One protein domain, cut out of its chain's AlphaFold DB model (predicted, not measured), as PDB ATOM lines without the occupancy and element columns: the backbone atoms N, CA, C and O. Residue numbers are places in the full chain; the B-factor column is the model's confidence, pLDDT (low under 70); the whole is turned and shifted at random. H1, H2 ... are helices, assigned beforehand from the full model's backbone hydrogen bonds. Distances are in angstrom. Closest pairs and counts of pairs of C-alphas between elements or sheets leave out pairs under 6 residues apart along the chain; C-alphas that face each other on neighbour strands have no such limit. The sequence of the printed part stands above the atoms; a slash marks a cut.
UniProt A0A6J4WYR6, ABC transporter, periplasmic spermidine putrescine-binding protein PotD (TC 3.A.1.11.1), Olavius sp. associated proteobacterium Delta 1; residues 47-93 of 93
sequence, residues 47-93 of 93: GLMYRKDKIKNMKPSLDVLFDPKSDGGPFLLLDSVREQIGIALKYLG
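What this domain is: This is residues 47 to 93 of the 93 residues of the protein "ABC transporter, periplasmic spermidine putrescine-binding protein PotD (TC 3.A.1.11.1)" of Olavius sp. associated proteobacterium Delta 1 (UniProt A0A6J4WYR6). This domain has little regular structure: a helix, H2, makes one end, a looping stretch, residues 47 to 62, folds back on itself at the other, and the very short helix H1 sits between them. Residues 67 to 80 form an arc from H1 to the first residue of H2. The printed part has 47 residues with two named helices, H1 then H2, and no named strand; the class is all helix, with 16 residues in named elements. It is only just compact, close to loose, with a radius of gyration of the C-alphas of 11.1 A, and spans 30 by 21 by 16 A.

Where its parts are: The printed part begins at C-alpha 47, (218.695, -44.360, 60.460). H1 is residues 63 to 66, starting at C-alpha 63, (230.463, -40.723, 57.280). H2 is residues 81 to 92, 16.9 A long, ending at C-alpha 92, (228.504, -31.301, 60.826).

How they stand to each other: H1 and H2 are close but not clearly touching; their closest C-alphas, Asp 63 and Tyr 91, are 7.6 A apart. In H2 every O i to N i+4 pair is within hydrogen-bond range; H1 is too short for such a pair.

The domain as a whole: The C-alphas farthest apart, of Asp 53 and Gly 93, are 30.8 A apart. The link from H1 to H2 is long, with 14 residues. The printed part has no cut, and no printed residue is under 70 in pLDDT.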
ATOM      1  N   GLY A  47     217.376 -43.748  60.389       91.50
ATOM      2  CA  GLY A  47     218.695 -44.360  60.460       91.50
ATOM      3  C   GLY A  47     219.112 -44.987  59.139       91.50
ATOM      4  O   GLY A  47     218.384 -44.938  58.150       91.50
ATOM      5  N   LEU A  48     220.301 -45.583  59.145       91.56
ATOM      6  CA  LEU A  48     220.879 -46.240  57.981       91.56
ATOM      7  C   LEU A  48     220.559 -47.733  58.000       91.56
ATOM      8  O   LEU A  48     220.808 -48.423  58.990       91.56
ATOM      9  N   MET A  49     220.055 -48.239  56.878       92.44
ATOM     10  CA  MET A  49     219.877 -49.666  56.641       92.44
ATOM     11  C   MET A  49     220.750 -50.090  55.465       92.44
ATOM     12  O   MET A  49     220.795 -49.409  54.446       92.44
ATOM     13  N   TYR A  50     221.452 -51.212  55.611       91.62
ATOM     14  CA  TYR A  50     222.397 -51.680  54.604       91.62
ATOM     15  C   TYR A  50     222.428 -53.208  54.508       91.62
ATOM     16  O   TYR A  50     222.023 -53.938  55.416       91.62
ATOM     17  N   ARG A  51     222.955 -53.698  53.383       92.38
ATOM     18  CA  ARG A  51     223.148 -55.122  53.088       92.38
ATOM     19  C   ARG A  51     224.460 -55.633  53.695       92.38
ATOM     20  O   ARG A  51     225.532 -55.369  53.159       92.38
ATOM     21  N   LYS A  52     224.386 -56.404  54.789       91.06
ATOM     22  CA  LYS A  52     225.562 -56.976  55.496       91.06
ATOM     23  C   LYS A  52     226.375 -57.990  54.677       91.06
ATOM     24  O   LYS A  52     227.525 -58.296  54.995       91.06
ATOM     25  N   ASP A  53     225.782 -58.580  53.647       93.19
ATOM     26  CA  ASP A  53     226.479 -59.446  52.695       93.19
ATOM     27  C   ASP A  53     227.340 -58.648  51.704       93.19
ATOM     28  O   ASP A  53     228.325 -59.191  51.214       93.19
ATOM     29  N   LYS A  54     227.008 -57.372  51.465       89.81
ATOM     30  CA  LYS A  54     227.706 -56.479  50.528       89.81
ATOM     31  C   LYS A  54     228.689 -55.542  51.218       89.81
ATOM     32  O   LYS A  54     229.817 -55.422  50.763       89.81
ATOM     33  N   ILE A  55     228.287 -54.934  52.331       87.81
ATOM     34  CA  ILE A  55     229.141 -54.034  53.107       87.81
ATOM     35  C   ILE A  55     229.594 -54.775  54.359       87.81
ATOM     36  O   ILE A  55     228.792 -55.087  55.247       87.81
ATOM     37  N   LYS A  56     230.887 -55.089  54.416       86.62
ATOM     38  CA  LYS A  56     231.520 -55.695  55.589       86.62
ATOM     39  C   LYS A  56     232.034 -54.589  56.506       86.62
ATOM     40  O   LYS A  56     232.534 -53.580  56.033       86.62
ATOM     41  N   ASN A  57     231.924 -54.795  57.818       85.19
ATOM     42  CA  ASN A  57     232.478 -53.898  58.842       85.19
ATOM     43  C   ASN A  57     231.949 -52.449  58.806       85.19
ATOM     44  O   ASN A  57     232.679 -51.514  59.128       85.19
ATOM     45  N   MET A  58     230.674 -52.261  58.449       86.62
ATOM     46  CA  MET A  58     230.022 -50.949  58.493       86.62
ATOM     47  C   MET A  58     230.114 -50.336  59.896       86.62
ATOM     48  O   MET A  58     229.684 -50.948  60.880       86.62
ATOM     49  N   LYS A  59     230.628 -49.107  59.980       87.50
ATOM     50  CA  LYS A  59     230.644 -48.327  61.221       87.50
ATOM     51  C   LYS A  59     229.291 -47.628  61.416       87.50
ATOM     52  O   LYS A  59     228.705 -47.180  60.432       87.50
ATOM     53  N   PRO A  60     228.785 -47.492  62.655       87.19
ATOM     54  CA  PRO A  60     227.550 -46.759  62.938       87.19
ATOM     55  C   PRO A  60     227.792 -45.238  62.875       87.19
ATOM     56  O   PRO A  60     227.748 -44.555  63.894       87.19
ATOM     57  N   SER A  61     228.089 -44.721  61.681       89.00
ATOM     58  CA  SER A  61     228.408 -43.313  61.423       89.00
ATOM     59  C   SER A  61     227.707 -42.805  60.163       89.00
ATOM     60  O   SER A  61     227.441 -43.572  59.237       89.00
ATOM     61  N   LEU A  62     227.442 -41.497  60.123       92.06
ATOM     62  CA  LEU A  62     226.950 -40.801  58.932       92.06
ATOM     63  C   LEU A  62     228.058 -40.541  57.897       92.06
ATOM     64  O   LEU A  62     227.737 -40.142  56.781       92.06
ATOM     65  N   ASP A  63     229.327 -40.835  58.215       91.69
ATOM     66  CA  ASP A  63     230.463 -40.723  57.280       91.69
ATOM     67  C   ASP A  63     230.198 -41.444  55.954       91.69
ATOM     68  O   ASP A  63     230.649 -41.003  54.906       91.69
ATOM     69  N   VAL A  64     229.423 -42.534  55.973       90.81
ATOM     70  CA  VAL A  64     229.074 -43.293  54.763       90.81
ATOM     71  C   VAL A  64     228.286 -42.501  53.718       90.81
ATOM     72  O   VAL A  64     228.231 -42.914  52.566       90.81
ATOM     73  N   LEU A  65     227.689 -41.372  54.104       91.00
ATOM     74  CA  LEU A  65     226.983 -40.481  53.185       91.00
ATOM     75  C   LEU A  65     227.838 -39.301  52.703       91.00
ATOM     76  O   LEU A  65     227.560 -38.771  51.631       91.00
ATOM     77  N   PHE A  66     228.831 -38.864  53.485       91.56
ATOM     78  CA  PHE A  66     229.478 -37.557  53.290       91.56
ATOM     79  C   PHE A  66     231.009 -37.592  53.210       91.56
ATOM     80  O   PHE A  66     231.588 -36.688  52.612       91.56
ATOM     81  N   ASP A  67     231.679 -38.597  53.784       90.81
ATOM     82  CA  ASP A  67     233.133 -38.722  53.675       90.81
ATOM     83  C   ASP A  67     233.491 -39.344  52.313       90.81
ATOM     84  O   ASP A  67     233.150 -40.504  52.068       90.81
ATOM     85  N   PRO A  68     234.209 -38.629  51.426       88.25
ATOM     86  CA  PRO A  68     234.598 -39.155  50.117       88.25
ATOM     87  C   PRO A  68     235.542 -40.364  50.197       88.25
ATOM     88  O   PRO A  68     235.731 -41.053  49.198       88.25
ATOM     89  N   LYS A  69     236.159 -40.628  51.358       89.19
ATOM     90  CA  LYS A  69     236.975 -41.829  51.595       89.19
ATOM     91  C   LYS A  69     236.139 -43.043  51.994       89.19
ATOM     92  O   LYS A  69     236.688 -44.140  52.100       89.19
ATOM     93  N   SER A  70     234.849 -42.860  52.263       86.19
ATOM     94  CA  SER A  70     233.955 -43.938  52.656       86.19
ATOM     95  C   SER A  70     233.459 -44.704  51.432       86.19
ATOM     96  O   SER A  70     232.972 -44.113  50.472       86.19
ATOM     97  N   ASP A  71     233.548 -46.033  51.475       77.56
ATOM     98  CA  ASP A  71     232.989 -46.917  50.449       77.56
ATOM     99  C   ASP A  71     231.640 -47.479  50.922       77.56
ATOM    100  O   ASP A  71     231.541 -48.570  51.490       77.56
ATOM    101  N   GLY A  72     230.592 -46.672  50.749       77.62
ATOM    102  CA  GLY A  72     229.210 -47.044  51.062       77.62
ATOM    103  C   GLY A  72     228.478 -47.773  49.935       77.62
ATOM    104  O   GLY A  72     227.369 -48.269  50.146       77.62
ATOM    105  N   GLY A  73     229.076 -47.833  48.740       85.56
ATOM    106  CA  GLY A  73     228.383 -48.210  47.513       85.56
ATOM    107  C   GLY A  73     227.205 -47.281  47.162       85.56
ATOM    108  O   GLY A  73     227.043 -46.204  47.740       85.56
ATOM    109  N   PRO A  74     226.359 -47.678  46.196       88.94
ATOM    110  CA  PRO A  74     225.149 -46.936  45.854       88.94
ATOM    111  C   PRO A  74     224.137 -46.943  47.005       88.94
ATOM    112  O   PRO A  74     223.887 -47.984  47.616       88.94
ATOM    113  N   PHE A  75     223.491 -45.805  47.245       90.75
ATOM    114  CA  PHE A  75     222.463 -45.659  48.271       90.75
ATOM    115  C   PHE A  75     221.223 -44.938  47.739       90.75
ATOM    116  O   PHE A  75     221.261 -44.244  46.724       90.75
ATOM    117  N   LEU A  76     220.113 -45.108  48.458       93.88
ATOM    118  CA  LEU A  76     218.872 -44.373  48.258       93.88
ATOM    119  C   LEU A  76     218.555 -43.617  49.546       93.88
ATOM    120  O   LEU A  76     218.627 -44.185  50.637       93.88
ATOM    121  N   LEU A  77     218.189 -42.349  49.409       94.06
ATOM    122  CA  LEU A  77     217.773 -41.508  50.522       94.06
ATOM    123  C   LEU A  77     216.251 -41.376  50.541       94.06
ATOM    124  O   LEU A  77     215.594 -41.446  49.504       94.06
ATOM    125  N   LEU A  78     215.694 -41.171  51.735       95.19
ATOM    126  CA  LEU A  78     214.291 -40.793  51.877       95.19
ATOM    127  C   LEU A  78     214.059 -39.447  51.189       95.19
ATOM    128  O   LEU A  78     214.770 -38.483  51.481       95.19
ATOM    129  N   ASP A  79     213.035 -39.370  50.346       96.44
ATOM    130  CA  ASP A  79     212.598 -38.112  49.745       96.44
ATOM    131  C   ASP A  79     211.855 -37.263  50.785       96.44
ATOM    132  O   ASP A  79     210.627 -37.236  50.866       96.44
ATOM    133  N   SER A  80     212.624 -36.651  51.686       96.56
ATOM    134  CA  SER A  80     212.096 -35.753  52.701       96.56
ATOM    135  C   SER A  80     213.098 -34.683  53.100       96.56
ATOM    136  O   SER A  80     214.164 -34.949  53.657       96.56
ATOM    137  N   VAL A  81     212.692 -33.434  52.892       96.81
ATOM    138  CA  VAL A  81     213.499 -32.244  53.177       96.81
ATOM    139  C   VAL A  81     213.923 -32.180  54.648       96.81
ATOM    140  O   VAL A  81     215.063 -31.841  54.959       96.81
ATOM    141  N   ARG A  82     213.015 -32.518  55.571       96.69
ATOM    142  CA  ARG A  82     213.249 -32.404  57.020       96.69
ATOM    143  C   ARG A  82     214.325 -33.374  57.493       96.69
ATOM    144  O   ARG A  82     215.220 -32.975  58.234       96.69
ATOM    145  N   GLU A  83     214.241 -34.621  57.052       95.69
ATOM    146  CA  GLU A  83     215.191 -35.665  57.403       95.69
ATOM    147  C   GLU A  83     216.546 -35.424  56.737       95.69
ATOM    148  O   GLU A  83     217.553 -35.478  57.435       95.69
ATOM    149  N   GLN A  84     216.594 -35.086  55.441       94.69
ATOM    150  CA  GLN A  84     217.874 -34.906  54.744       94.69
ATOM    151  C   GLN A  84     218.683 -33.724  55.288       94.69
ATOM    152  O   GLN A  84     219.872 -33.871  55.572       94.69
ATOM    153  N   ILE A  85     218.039 -32.575  55.521       96.00
ATOM    154  CA  ILE A  85     218.708 -31.429  56.155       96.00
ATOM    155  C   ILE A  85     219.153 -31.799  57.575       96.00
ATOM    156  O   ILE A  85     220.279 -31.502  57.966       96.00
ATOM    157  N   GLY A  86     218.298 -32.481  58.344       95.62
ATOM    158  CA  GLY A  86     218.626 -32.908  59.704       95.62
ATOM    159  C   GLY A  86     219.829 -33.854  59.769       95.62
ATOM    160  O   GLY A  86     220.674 -33.699  60.647       95.62
ATOM    161  N   ILE A  87     219.935 -34.799  58.832       95.38
ATOM    162  CA  ILE A  87     221.061 -35.737  58.720       95.38
ATOM    163  C   ILE A  87     222.363 -34.985  58.417       95.38
ATOM    164  O   ILE A  87     223.363 -35.217  59.096       95.38
ATOM    165  N   ALA A  88     222.346 -34.058  57.455       94.38
ATOM    166  CA  ALA A  88     223.521 -33.258  57.109       94.38
ATOM    167  C   ALA A  88     223.978 -32.363  58.275       94.38
ATOM    168  O   ALA A  88     225.160 -32.332  58.602       94.38
ATOM    169  N   LEU A  89     223.046 -31.689  58.958       95.88
ATOM    170  CA  LEU A  89     223.368 -30.892  60.147       95.88
ATOM    171  C   LEU A  89     223.944 -31.768  61.262       95.88
ATOM    172  O   LEU A  89     224.962 -31.429  61.850       95.88
ATOM    173  N   LYS A  90     223.348 -32.939  61.511       94.06
ATOM    174  CA  LYS A  90     223.836 -33.861  62.540       94.06
ATOM    175  C   LYS A  90     225.250 -34.375  62.255       94.06
ATOM    176  O   LYS A  90     225.965 -34.681  63.206       94.06
ATOM    177  N   TYR A  91     225.626 -34.490  60.983       93.62
ATOM    178  CA  TYR A  91     226.980 -34.843  60.560       93.62
ATOM    179  C   TYR A  91     227.998 -33.726  60.842       93.62
ATOM    180  O   TYR A  91     229.107 -34.018  61.278       93.62
ATOM    181  N   LEU A  92     227.619 -32.459  60.640       94.69
ATOM    182  CA  LEU A  92     228.504 -31.301  60.826       94.69
ATOM    183  C   LEU A  92     228.759 -30.931  62.299       94.69
ATOM    184  O   LEU A  92     229.755 -30.262  62.581       94.69
ATOM    185  N   GLY A  93     227.902 -31.385  63.220       91.00
ATOM    186  CA  GLY A  93     227.975 -31.087  64.659       91.00
ATOM    187  C   GLY A  93     227.040 -29.968  65.094       91.00
ATOM    188  O   GLY A  93     227.166 -29.567  66.271       91.00
TER     189      GLY A  93